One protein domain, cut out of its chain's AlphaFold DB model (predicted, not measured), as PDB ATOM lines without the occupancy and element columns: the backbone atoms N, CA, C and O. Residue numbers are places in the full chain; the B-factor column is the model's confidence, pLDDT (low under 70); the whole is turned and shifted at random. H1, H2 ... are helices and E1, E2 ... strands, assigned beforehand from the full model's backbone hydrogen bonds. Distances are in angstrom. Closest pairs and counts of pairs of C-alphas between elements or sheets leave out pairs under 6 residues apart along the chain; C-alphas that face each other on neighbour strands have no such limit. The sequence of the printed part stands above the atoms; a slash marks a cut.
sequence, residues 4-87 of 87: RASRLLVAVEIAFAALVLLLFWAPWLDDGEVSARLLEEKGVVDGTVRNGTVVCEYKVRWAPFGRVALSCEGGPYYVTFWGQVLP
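Overview. This is residues 4 to 87 of the 87 residues of an uncharacterized protein of Thermofilum pendens (strain DSM 2475 / Hrk 5) (UniProt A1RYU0). A small sheet of three strands, E1, E2 and E3, with the short helix H2 packed over one face makes the core of a small body, and the long straight helix H1 leads into one end of it like a handle, its residues 4 to 19 sticking out free. A long stretch with no named element, residues 42 to 58, extends the body at the end away from H1. The printed part has 84 residues, with two named helices and then three named strands along the chain, H1 H2 E1 E2 E3; the sheet has the order E1 - E2 - E3, antiparallel, and the class is mixed, helices and strands. The whole is only just loose, close to extended, with a radius of gyration of the C-alphas of 17.7 A and spans of 67 by 17 by 15 A, a rod in outline, with H1 and the body of sheet, H2 and residues 42 to 58 following one another along its length.

Along the chain. The strands are E1, residues 59 to 63, E2, residues 66 to 70, and E3, residues 76 to 80, which ends at C-alpha 80 (-47.538, -14.090, -39.441). H2 is residues 31 to 41, 15.4 A from first to last C-alpha. H1 is residues 4 to 25, 32.0 A long, from C-alpha 4 at (-39.231, -10.926, -2.794) to C-alpha 25 at (-40.122, -7.762, -34.597).

Arrangement. The three strands form a meander, each strand the antiparallel neighbour of the one before. E1 and E2 are a hairpin, with directions at 150 degrees; N 61 and O 68 are 2.8 A apart, within hydrogen-bond range. E2 and E3 are a hairpin too, at 163 degrees, with N 67 and O 79 at 2.8 A. E1 and E3 are edge strands. H2 is on the sheet at a height over the sheet of 9.2 A, making two layers, a helix on one face of a sheet. It lies over E2, and runs slantwise to the strands, only just short of across, at 59 degrees to E2 on the local plane. The closest C-alphas of H2 and E1 are those of Asp 31 and Val 60, 5.6 A. H1 only grazes the sheet with its residues 23 to 25; its closest C-alphas to E2 are those of Phe 24 and Gly 66, 7.1 A. H1 and H2 are apart. In H1 and H2 every O i to N i+4 pair is within hydrogen-bond range. Residues 78 to 79 of E3 pair antiparallel with residues 85 to 86.

Size, cuts and confidence. The C-alphas of Arg 4 and Asn 51, the two farthest apart, are 66.6 A apart. Without residues 4 to 19, the body of 68 residues spans 42 by 17 by 16 A. The printed part has no cut. The link from H2 to E1, 17 residues, is long; the other links are tight. The mean pLDDT of the printed part is 90.1, and residue 74 is under 70.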
ATOM      1  N   ARG A   4     -39.541  -9.838  -1.850       71.88
ATOM      2  CA  ARG A   4     -39.231 -10.926  -2.794       71.88
ATOM      3  C   ARG A   4     -40.354 -11.185  -3.800       71.88
ATOM      4  O   ARG A   4     -40.061 -11.406  -4.969       71.88
ATOM      5  N   ALA A   5     -41.613 -11.107  -3.368       71.38
ATOM      6  CA  ALA A   5     -42.768 -11.300  -4.246       71.38
ATOM      7  C   ALA A   5     -42.887 -10.163  -5.275       71.38
ATOM      8  O   ALA A   5     -43.189 -10.410  -6.436       71.38
ATOM      9  N   SER A   6     -42.559  -8.932  -4.870       79.50
ATOM     10  CA  SER A   6     -42.560  -7.770  -5.767       79.50
ATOM     11  C   SER A   6     -41.456  -7.846  -6.834       79.50
ATOM     12  O   SER A   6     -41.718  -7.548  -7.992       79.50
ATOM     13  N   ARG A   7     -40.250  -8.325  -6.492       85.12
ATOM     14  CA  ARG A   7     -39.158  -8.514  -7.471       85.12
ATOM     15  C   ARG A   7     -39.452  -9.607  -8.502       85.12
ATOM     16  O   ARG A   7     -39.098  -9.449  -9.664       85.12
ATOM     17  N   LEU A   8     -40.091 -10.698  -8.079       87.44
ATOM     18  CA  LEU A   8     -40.510 -11.786  -8.969       87.44
ATOM     19  C   LEU A   8     -41.571 -11.317  -9.969       87.44
ATOM     20  O   LEU A   8     -41.463 -11.627 -11.149       87.44
ATOM     21  N   LEU A   9     -42.546 -10.533  -9.507       90.44
ATOM     22  CA  LEU A   9     -43.597  -9.985 -10.363       90.44
ATOM     23  C   LEU A   9     -43.016  -9.075 -11.456       90.44
ATOM     24  O   LEU A   9     -43.292  -9.273 -12.634       90.44
ATOM     25  N   VAL A  10     -42.116  -8.164 -11.074       92.88
ATOM     26  CA  VAL A  10     -41.423  -7.270 -12.017       92.88
ATOM     27  C   VAL A  10     -40.593  -8.058 -13.036       92.88
ATOM     28  O   VAL A  10     -40.602  -7.738 -14.221       92.88
ATOM     29  N   ALA A  11     -39.891  -9.112 -12.612       94.19
ATOM     30  CA  ALA A  11     -39.116  -9.944 -13.534       94.19
ATOM     31  C   ALA A  11     -40.007 -10.654 -14.571       94.19
ATOM     32  O   ALA A  11     -39.635 -10.735 -15.741       94.19
ATOM     33  N   VAL A  12     -41.184 -11.134 -14.158       95.75
ATOM     34  CA  VAL A  12     -42.162 -11.764 -15.058       95.75
ATOM     35  C   VAL A  12     -42.705 -10.757 -16.068       95.75
ATOM     36  O   VAL A  12     -42.764 -11.068 -17.255       95.75
ATOM     37  N   GLU A  13     -43.046  -9.545 -15.634       95.00
ATOM     38  CA  GLU A  13     -43.520  -8.481 -16.529       95.00
ATOM     39  C   GLU A  13     -42.465  -8.094 -17.570       95.00
ATOM     40  O   GLU A  13     -42.778  -7.979 -18.755       95.00
ATOM     41  N   ILE A  14     -41.203  -7.962 -17.154       96.88
ATOM     42  CA  ILE A  14     -40.091  -7.670 -18.067       96.88
ATOM     43  C   ILE A  14     -39.909  -8.807 -19.076       96.88
ATOM     44  O   ILE A  14     -39.774  -8.547 -20.272       96.88
ATOM     45  N   ALA A  15     -39.926 -10.063 -18.621       96.88
ATOM     46  CA  ALA A  15     -39.798 -11.218 -19.505       96.88
ATOM     47  C   ALA A  15     -40.952 -11.286 -20.517       96.88
ATOM     48  O   ALA A  15     -40.727 -11.542 -21.701       96.88
ATOM     49  N   PHE A  16     -42.175 -10.999 -20.072       97.06
ATOM     50  CA  PHE A  16     -43.346 -10.946 -20.938       97.06
ATOM     51  C   PHE A  16     -43.238  -9.821 -21.976       97.06
ATOM     52  O   PHE A  16     -43.437 -10.062 -23.164       97.06
ATOM     53  N   ALA A  17     -42.849  -8.613 -21.562       97.25
ATOM     54  CA  ALA A  17     -42.635  -7.491 -22.474       97.25
ATOM     55  C   ALA A  17     -41.537  -7.791 -23.509       97.25
ATOM     56  O   ALA A  17     -41.715  -7.515 -24.695       97.25
ATOM     57  N   ALA A  18     -40.430  -8.412 -23.089       97.25
ATOM     58  CA  ALA A  18     -39.359  -8.827 -23.990       97.25
ATOM     59  C   ALA A  18     -39.838  -9.867 -25.015       97.25
ATOM     60  O   ALA A  18     -39.523  -9.749 -26.199       97.25
ATOM     61  N   LEU A  19     -40.646 -10.845 -24.590       96.88
ATOM     62  CA  LEU A  19     -41.249 -11.822 -25.495       96.88
ATOM     63  C   LEU A  19     -42.155 -11.139 -26.527       96.88
ATOM     64  O   LEU A  19     -42.027 -11.406 -27.718       96.88
ATOM     65  N   VAL A  20     -43.027 -10.226 -26.100       96.94
ATOM     66  CA  VAL A  20     -43.911  -9.490 -27.017       96.94
ATOM     67  C   VAL A  20     -43.104  -8.681 -28.033       96.94
ATOM     68  O   VAL A  20     -43.444  -8.692 -29.213       96.94
ATOM     69  N   LEU A  21     -42.011  -8.035 -27.619       96.81
ATOM     70  CA  LEU A  21     -41.125  -7.299 -28.526       96.81
ATOM     71  C   LEU A  21     -40.418  -8.217 -29.533       96.81
ATOM     72  O   LEU A  21     -40.317  -7.868 -30.710       96.81
ATOM     73  N   LEU A  22     -39.977  -9.403 -29.101       96.62
ATOM     74  CA  LEU A  22     -39.399 -10.410 -29.995       96.62
ATOM     75  C   LEU A  22     -40.410 -10.873 -31.046       96.62
ATOM     76  O   LEU A  22     -40.070 -10.937 -32.226       96.62
ATOM     77  N   LEU A  23     -41.653 -11.146 -30.639       96.38
ATOM     78  CA  LEU A  23     -42.728 -11.533 -31.557       96.38
ATOM     79  C   LEU A  23     -43.125 -10.383 -32.492       96.38
ATOM     80  O   LEU A  23     -43.379 -10.613 -33.669       96.38
ATOM     81  N   PHE A  24     -43.156  -9.150 -31.987       96.12
ATOM     82  CA  PHE A  24     -43.477  -7.953 -32.762       96.12
ATOM     83  C   PHE A  24     -42.466  -7.711 -33.885       96.12
ATOM     84  O   PHE A  24     -42.854  -7.358 -34.998       96.12
ATOM     85  N   TRP A  25     -41.178  -7.916 -33.602       95.38
ATOM     86  CA  TRP A  25     -40.122  -7.762 -34.597       95.38
ATOM     87  C   TRP A  25     -40.021  -8.975 -35.534       95.38
ATOM     88  O   TRP A  25     -39.836  -8.805 -36.742       95.38
ATOM     89  N   ALA A  26     -40.199 -10.184 -34.992       95.44
ATOM     90  CA  ALA A  26     -40.067 -11.459 -35.694       95.44
ATOM     91  C   ALA A  26     -38.777 -11.535 -36.548       95.44
ATOM     92  O   ALA A  26     -38.854 -11.607 -37.776       95.44
ATOM     93  N   PRO A  27     -37.577 -11.475 -35.933       94.50
ATOM     94  CA  PRO A  27     -36.304 -11.458 -36.663       94.50
ATOM     95  C   PRO A  27     -36.026 -12.671 -37.535       94.50
ATOM     96  O   PRO A  27     -35.286 -12.565 -38.501       94.50
ATOM     97  N   TRP A  28     -36.567 -13.825 -37.161       94.31
ATOM     98  CA  TRP A  28     -36.351 -15.077 -37.883       94.31
ATOM     99  C   TRP A  28     -37.118 -15.136 -39.206       94.31
ATOM    100  O   TRP A  28     -36.923 -16.073 -39.969       94.31
ATOM    101  N   LEU A  29     -38.010 -14.177 -39.468       95.25
ATOM    102  CA  LEU A  29     -38.713 -14.076 -40.737       95.25
ATOM    103  C   LEU A  29     -37.829 -13.322 -41.738       95.25
ATOM    104  O   LEU A  29     -37.779 -12.088 -41.722       95.25
ATOM    105  N   ASP A  30     -37.108 -14.074 -42.568       93.81
ATOM    106  CA  ASP A  30     -36.274 -13.526 -43.634       93.81
ATOM    107  C   ASP A  30     -37.132 -13.076 -44.825       93.81
ATOM    108  O   ASP A  30     -37.988 -13.812 -45.318       93.81
ATOM    109  N   ASP A  31     -36.911 -11.847 -45.288       94.44
ATOM    110  CA  ASP A  31     -37.721 -11.247 -46.350       94.44
ATOM    111  C   ASP A  31     -37.540 -11.981 -47.694       94.44
ATOM    112  O   ASP A  31     -38.497 -12.114 -48.464       94.44
ATOM    113  N   GLY A  32     -36.338 -12.500 -47.965       93.00
ATOM    114  CA  GLY A  32     -36.048 -13.281 -49.163       93.00
ATOM    115  C   GLY A  32     -36.750 -14.634 -49.125       93.00
ATOM    116  O   GLY A  32     -37.429 -14.993 -50.087       93.00
ATOM    117  N   GLU A  33     -36.680 -15.341 -47.998       93.44
ATOM    118  CA  GLU A  33     -37.384 -16.617 -47.813       93.44
ATOM    119  C   GLU A  33     -38.905 -16.457 -47.960       93.44
ATOM    120  O   GLU A  33     -39.553 -17.243 -48.655       93.44
ATOM    121  N   VAL A  34     -39.477 -15.391 -47.389       93.81
ATOM    122  CA  VAL A  34     -40.902 -15.065 -47.559       93.81
ATOM    123  C   VAL A  34     -41.251 -14.832 -49.023       93.81
ATOM    124  O   VAL A  34     -42.246 -15.377 -49.505       93.81
ATOM    125  N   SER A  35     -40.454 -14.036 -49.739       93.12
ATOM    126  CA  SER A  35     -40.710 -13.760 -51.157       93.12
ATOM    127  C   SER A  35     -40.636 -15.023 -52.016       93.12
ATOM    128  O   SER A  35     -41.510 -15.233 -52.856       93.12
ATOM    129  N   ALA A  36     -39.649 -15.891 -51.773       91.94
ATOM    130  CA  ALA A  36     -39.461 -17.132 -52.515       91.94
ATOM    131  C   ALA A  36     -40.631 -18.091 -52.280       91.94
ATOM    132  O   ALA A  36     -41.198 -18.635 -53.229       91.94
ATOM    133  N   ARG A  37     -41.051 -18.225 -51.020       92.12
ATOM    134  CA  ARG A  37     -42.182 -19.070 -50.645       92.12
ATOM    135  C   ARG A  37     -43.498 -18.585 -51.252       92.12
ATOM    136  O   ARG A  37     -44.278 -19.394 -51.746       92.12
ATOM    137  N   LEU A  38     -43.754 -17.276 -51.249       91.25
ATOM    138  CA  LEU A  38     -44.953 -16.718 -51.883       91.25
ATOM    139  C   LEU A  38     -44.933 -16.894 -53.400       91.25
ATOM    140  O   LEU A  38     -45.965 -17.202 -53.988       91.25
ATOM    141  N   LEU A  39     -43.767 -16.772 -54.030       91.06
ATOM    142  CA  LEU A  39     -43.621 -17.017 -55.462       91.06
ATOM    143  C   LEU A  39     -43.956 -18.459 -55.842       91.06
ATOM    144  O   LEU A  39     -44.636 -18.677 -56.845       91.06
ATOM    145  N   GLU A  40     -43.545 -19.423 -55.023       89.62
ATOM    146  CA  GLU A  40     -43.865 -20.836 -55.221       89.62
ATOM    147  C   GLU A  40     -45.348 -21.143 -54.951       89.62
ATOM    148  O   GLU A  40     -46.010 -21.788 -55.764       89.62
ATOM    149  N   GLU A  41     -45.897 -20.659 -53.832       89.38
ATOM    150  CA  GLU A  41     -47.257 -21.009 -53.401       89.38
ATOM    151  C   GLU A  41     -48.359 -20.202 -54.108       89.38
ATOM    152  O   GLU A  41     -49.470 -20.705 -54.312       89.38
ATOM    153  N   LYS A  42     -48.101 -18.926 -54.414       88.56
ATOM    154  CA  LYS A  42     -49.107 -17.946 -54.862       88.56
ATOM    155  C   LYS A  42     -48.804 -17.326 -56.212       88.56
ATOM    156  O   LYS A  42     -49.750 -16.867 -56.845       88.56
ATOM    157  N   GLY A  43     -47.565 -17.406 -56.696       85.25
ATOM    158  CA  GLY A  43     -47.143 -16.679 -57.889       85.25
ATOM    159  C   GLY A  43     -47.992 -16.950 -59.136       85.25
ATOM    160  O   GLY A  43     -48.267 -16.047 -59.915       85.25
ATOM    161  N   VAL A  44     -48.467 -18.182 -59.334       84.75
ATOM    162  CA  VAL A  44     -49.355 -18.509 -60.470       84.75
ATOM    163  C   VAL A  44     -50.784 -17.995 -60.251       84.75
ATOM    164  O   VAL A  44     -51.471 -17.646 -61.207       84.75
ATOM    165  N   VAL A  45     -51.241 -17.958 -58.998       84.12
ATOM    166  CA  VAL A  45     -52.612 -17.579 -58.621       84.12
ATOM    167  C   VAL A  45     -52.810 -16.074 -58.731       84.12
ATOM    168  O   VAL A  45     -53.860 -15.625 -59.185       84.12
ATOM    169  N   ASP A  46     -51.809 -15.302 -58.322       81.69
ATOM    170  CA  ASP A  46     -51.863 -13.845 -58.297       81.69
ATOM    171  C   ASP A  46     -51.229 -13.177 -59.521       81.69
ATOM    172  O   ASP A  46     -51.057 -11.963 -59.522       81.69
ATOM    173  N   GLY A  47     -50.876 -13.952 -60.551       79.12
ATOM    174  CA  GLY A  47     -50.326 -13.441 -61.810       79.12
ATOM    175  C   GLY A  47     -48.851 -13.034 -61.752       79.12
ATOM    176  O   GLY A  47     -48.291 -12.650 -62.782       79.12
ATOM    177  N   THR A  48     -48.193 -13.165 -60.597       82.81
ATOM    178  CA  THR A  48     -46.761 -12.869 -60.423       82.81
ATOM    179  C   THR A  48     -45.876 -13.775 -61.290       82.81
ATOM    180  O   THR A  48     -44.832 -13.351 -61.785       82.81
ATOM    181  N   VAL A  49     -46.312 -15.011 -61.544       85.00
ATOM    182  CA  VAL A  49     -45.711 -15.963 -62.483       85.00
ATOM    183  C   VAL A  49     -46.684 -16.206 -63.627       85.00
ATOM    184  O   VAL A  49     -47.768 -16.760 -63.443       85.00
ATOM    185  N   ARG A  50     -46.265 -15.861 -64.844       83.00
ATOM    186  CA  ARG A  50     -47.061 -16.043 -66.060       83.00
ATOM    187  C   ARG A  50     -46.249 -16.797 -67.098       83.00
ATOM    188  O   ARG A  50     -45.136 -16.394 -67.418       83.00
ATOM    189  N   ASN A  51     -46.794 -17.896 -67.620       85.44
ATOM    190  CA  ASN A  51     -46.117 -18.775 -68.588       85.44
ATOM    191  C   ASN A  51     -44.723 -19.263 -68.134       85.44
ATOM    192  O   ASN A  51     -43.823 -19.420 -68.952       85.44
ATOM    193  N   GLY A  52     -44.527 -19.482 -66.828       80.56
ATOM    194  CA  GLY A  52     -43.235 -19.908 -66.271       80.56
ATOM    195  C   GLY A  52     -42.192 -18.793 -66.148       80.56
ATOM    196  O   GLY A  52     -41.058 -19.059 -65.764       80.56
ATOM    197  N   THR A  53     -42.570 -17.548 -66.436       84.00
ATOM    198  CA  THR A  53     -41.737 -16.360 -66.230       84.00
ATOM    199  C   THR A  53     -42.238 -15.552 -65.044       84.00
ATOM    200  O   THR A  53     -43.435 -15.292 -64.925       84.00
ATOM    201  N   VAL A  54     -41.310 -15.136 -64.180       85.25
ATOM    202  CA  VAL A  54     -41.574 -14.198 -63.085       85.25
ATOM    203  C   VAL A  54     -41.776 -12.816 -63.700       85.25
ATOM    204  O   VAL A  54     -40.849 -12.242 -64.268       85.25
ATOM    205  N   VAL A  55     -43.007 -12.316 -63.649       84.81
ATOM    206  CA  VAL A  55     -43.381 -11.002 -64.192       84.81
ATOM    207  C   VAL A  55     -42.964  -9.900 -63.224       84.81
ATOM    208  O   VAL A  55     -42.601  -8.805 -63.651       84.81
ATOM    209  N   CYS A  56     -42.974 -10.195 -61.923       82.19
ATOM    210  CA  CYS A  56     -42.448  -9.308 -60.903       82.19
ATOM    211  C   CYS A  56     -42.109 -10.042 -59.602       82.19
ATOM    212  O   CYS A  56     -42.476 -11.195 -59.414       82.19
ATOM    213  N   GLU A  57     -41.403  -9.369 -58.698       84.06
ATOM    214  CA  GLU A  57     -41.007  -9.925 -57.404       84.06
ATOM    215  C   GLU A  57     -41.892  -9.384 -56.277       84.06
ATOM    216  O   GLU A  57     -42.322  -8.227 -56.306       84.06
ATOM    217  N   TYR A  58     -42.122 -10.201 -55.245       89.31
ATOM    218  CA  TYR A  58     -42.828  -9.747 -54.051       89.31
ATOM    219  C   TYR A  58     -41.990  -8.738 -53.281       89.31
ATOM    220  O   TYR A  58     -40.864  -9.019 -52.867       89.31
ATOM    221  N   LYS A  59     -42.583  -7.580 -52.980       91.62
ATOM    222  CA  LYS A  59     -41.958  -6.607 -52.084       91.62
ATOM    223  C   LYS A  59     -42.374  -6.883 -50.647       91.62
ATOM    224  O   LYS A  59     -43.462  -6.481 -50.229       91.62
ATOM    225  N   VAL A  60     -41.494  -7.540 -49.902       94.25
ATOM    226  CA  VAL A  60     -41.690  -7.844 -48.482       94.25
ATOM    227  C   VAL A  60     -41.297  -6.640 -47.626       94.25
ATOM    228  O   VAL A  60     -40.337  -5.925 -47.919       94.25
ATOM    229  N   ARG A  61     -42.096  -6.351 -46.601       95.00
ATOM    230  CA  ARG A  61     -41.849  -5.297 -45.617       95.00
ATOM    231  C   ARG A  61     -42.157  -5.796 -44.220       95.00
ATOM    232  O   ARG A  61     -43.051  -6.617 -44.015       95.00
ATOM    233  N   TRP A  62     -41.463  -5.213 -43.251       95.38
ATOM    234  CA  TRP A  62     -41.767  -5.416 -41.846       95.38
ATOM    235  C   TRP A  62     -43.197  -4.971 -41.500       95.38
ATOM    236  O   TRP A  62     -43.659  -3.915 -41.941       95.38
ATOM    237  N   ALA A  63     -43.872  -5.776 -40.682       95.31
ATOM    238  CA  ALA A  63     -45.133  -5.440 -40.043       95.31
ATOM    239  C   ALA A  63     -45.129  -5.988 -38.607       95.31
ATOM    240  O   ALA A  63     -44.450  -6.983 -38.342       95.31
ATOM    241  N   PRO A  64     -45.891  -5.385 -37.677       95.69
ATOM    242  CA  PRO A  64     -46.071  -5.949 -36.347       95.69
ATOM    243  C   PRO A  64     -46.441  -7.425 -36.442       95.69
ATOM    244  O   PRO A  64     -47.380  -7.762 -37.165       95.69
ATOM    245  N   PHE A  65     -45.723  -8.282 -35.716       96.06
ATOM    246  CA  PHE A  65     -46.031  -9.712 -35.621       96.06
ATOM    247  C   PHE A  65     -45.906 -10.482 -36.945       96.06
ATOM    248  O   PHE A  65     -46.542 -11.525 -37.096       96.06
ATOM    249  N   GLY A  66     -45.095 -10.003 -37.896       96.38
ATOM    250  CA  GLY A  66     -44.952 -10.674 -39.186       96.38
ATOM    251  C   GLY A  66     -44.282  -9.853 -40.290       96.38
ATOM    252  O   GLY A  66     -43.392  -9.033 -40.045       96.38
ATOM    253  N   ARG A  67     -44.714 -10.093 -41.529       96.62
ATOM    254  CA  ARG A  67     -44.337  -9.360 -42.745       96.62
ATOM    255  C   ARG A  67     -45.556  -9.118 -43.624       96.62
ATOM    256  O   ARG A  67     -46.494  -9.907 -43.624       96.62
ATOM    257  N   VAL A  68     -45.524  -8.047 -44.407       95.31
ATOM    258  CA  VAL A  68     -46.469  -7.821 -45.508       95.31
ATOM    259  C   VAL A  68     -45.705  -7.952 -46.813       95.31
ATOM    260  O   VAL A  68     -44.688  -7.286 -46.995       95.31
ATOM    261  N   ALA A  69     -46.197  -8.779 -47.722       93.75
ATOM    262  CA  ALA A  69     -45.629  -8.995 -49.039       93.75
ATOM    263  C   ALA A  69     -46.602  -8.506 -50.108       93.75
ATOM    264  O   ALA A  69     -47.735  -8.967 -50.194       93.75
ATOM    265  N   LEU A  70     -46.170  -7.550 -50.919       89.56
ATOM    266  CA  LEU A  70     -46.991  -6.984 -51.987       89.56
ATOM    267  C   LEU A  70     -46.689  -7.701 -53.302       89.56
ATOM    268  O   LEU A  70     -45.537  -7.681 -53.739       89.56
ATOM    269  N   SER A  71     -47.715  -8.302 -53.908       83.56
ATOM    270  CA  SER A  71     -47.682  -8.763 -55.303       83.56
ATOM    271  C   SER A  71     -47.964  -7.604 -56.269       83.56
ATOM    272  O   SER A  71     -48.348  -6.507 -55.845       83.56
ATOM    273  N   CYS A  72     -47.799  -7.836 -57.573       75.12
ATOM    274  CA  CYS A  72     -48.150  -6.834 -58.584       75.12
ATOM    275  C   CYS A  72     -49.629  -6.828 -58.957       75.12
ATOM    276  O   CYS A  72     -50.163  -5.756 -59.233       75.12
ATOM    277  N   GLU A  73     -50.283  -7.992 -58.973       75.12
ATOM    278  CA  GLU A  73     -51.663  -8.115 -59.460       75.12
ATOM    279  C   GLU A  73     -52.656  -8.661 -58.413       75.12
ATOM    280  O   GLU A  73     -53.836  -8.327 -58.493       75.12
ATOM    281  N   GLY A  74     -52.229  -9.418 -57.391       68.38
ATOM    282  CA  GLY A  74     -53.140 -10.077 -56.432       68.38
ATOM    283  C   GLY A  74     -53.230  -9.480 -55.031       68.38
ATOM    284  O   GLY A  74     -53.768 -10.126 -54.136       68.38
ATOM    285  N   GLY A  75     -52.744  -8.257 -54.820       78.94
ATOM    286  CA  GLY A  75     -52.842  -7.575 -53.527       78.94
ATOM    287  C   GLY A  75     -51.795  -8.012 -52.485       78.94
ATOM    288  O   GLY A  75     -50.848  -8.739 -52.808       78.94
ATOM    289  N   PRO A  76     -51.884  -7.473 -51.252       90.19
ATOM    290  CA  PRO A  76     -50.944  -7.757 -50.170       90.19
ATOM    291  C   PRO A  76     -51.222  -9.104 -49.495       90.19
ATOM    292  O   PRO A  76     -52.336  -9.348 -49.061       90.19
ATOM    293  N   TYR A  77     -50.184  -9.902 -49.270       92.25
ATOM    294  CA  TYR A  77     -50.218 -11.037 -48.350       92.25
ATOM    295  C   TYR A  77     -49.629 -10.646 -46.998       92.25
ATOM    296  O   TYR A  77     -48.583  -9.997 -46.932       92.25
ATOM    297  N   TYR A  78     -50.257 -11.077 -45.909       95.06
ATOM    298  CA  TYR A  78     -49.695 -10.964 -44.566       95.06
ATOM    299  C   TYR A  78     -49.134 -12.310 -44.108       95.06
ATOM    300  O   TYR A  78     -49.845 -13.311 -44.067       95.06
ATOM    301  N   VAL A  79     -47.857 -12.333 -43.742       95.75
ATOM    302  CA  VAL A  79     -47.175 -13.512 -43.211       95.75
ATOM    303  C   VAL A  79     -46.971 -13.328 -41.717       95.75
ATOM    304  O   VAL A  79     -46.257 -12.423 -41.296       95.75
ATOM    305  N   THR A  80     -47.605 -14.170 -40.907       96.69
ATOM    306  CA  THR A  80     -47.538 -14.090 -39.441       96.69
ATOM    307  C   THR A  80     -46.152 -14.486 -38.918       96.69
ATOM    308  O   THR A  80     -45.396 -15.182 -39.595       96.69
ATOM    309  N   PHE A  81     -45.824 -14.128 -37.671       94.81
ATOM    310  CA  PHE A  81     -44.553 -14.501 -37.031       94.81
ATOM    311  C   PHE A  81     -44.348 -16.018 -36.900       94.81
ATOM    312  O   PHE A  81     -43.223 -16.470 -36.698       94.81
ATOM    313  N   TRP A  82     -45.420 -16.808 -37.010       93.88
ATOM    314  CA  TRP A  82     -45.383 -18.273 -37.028       93.88
ATOM    315  C   TRP A  82     -45.475 -18.867 -38.446       93.88
ATOM    316  O   TRP A  82     -45.673 -20.071 -38.594       93.88
ATOM    317  N   GLY A  83     -45.336 -18.045 -39.492       89.94
ATOM    318  CA  GLY A  83     -45.176 -18.494 -40.878       89.94
ATOM    319  C   GLY A  83     -46.470 -18.825 -41.623       89.94
ATOM    320  O   GLY A  83     -46.421 -19.499 -42.654       89.94
ATOM    321  N   GLN A  84     -47.625 -18.378 -41.132       94.00
ATOM    322  CA  GLN A  84     -48.897 -18.522 -41.841       94.00
ATOM    323  C   GLN A  84     -49.087 -17.372 -42.833       94.00
ATOM    324  O   GLN A  84     -48.921 -16.216 -42.462       94.00
ATOM    325  N   VAL A  85     -49.484 -17.691 -44.066       92.88
ATOM    326  CA  VAL A  85     -49.802 -16.711 -45.115       92.88
ATOM    327  C   VAL A  85     -51.305 -16.425 -45.122       92.88
ATOM    328  O   VAL A  85     -52.112 -17.351 -45.230       92.88
ATOM    329  N   LEU A  86     -51.678 -15.153 -45.022       91.38
ATOM    330  CA  LEU A  86     -53.046 -14.641 -45.096       91.38
ATOM    331  C   LEU A  86     -53.194 -13.733 -46.332       91.38
ATOM    332  O   LEU A  86     -52.276 -12.949 -46.586       91.38
ATOM    333  N   PRO A  87     -54.288 -13.856 -47.107       86.44
ATOM    334  CA  PRO A  87     -54.610 -12.946 -48.208       86.44
ATOM    335  C   PRO A  87     -55.132 -11.586 -47.724       86.44
ATOM    336  O   PRO A  87     -55.517 -11.477 -46.535       86.44
TER     337      PRO A  87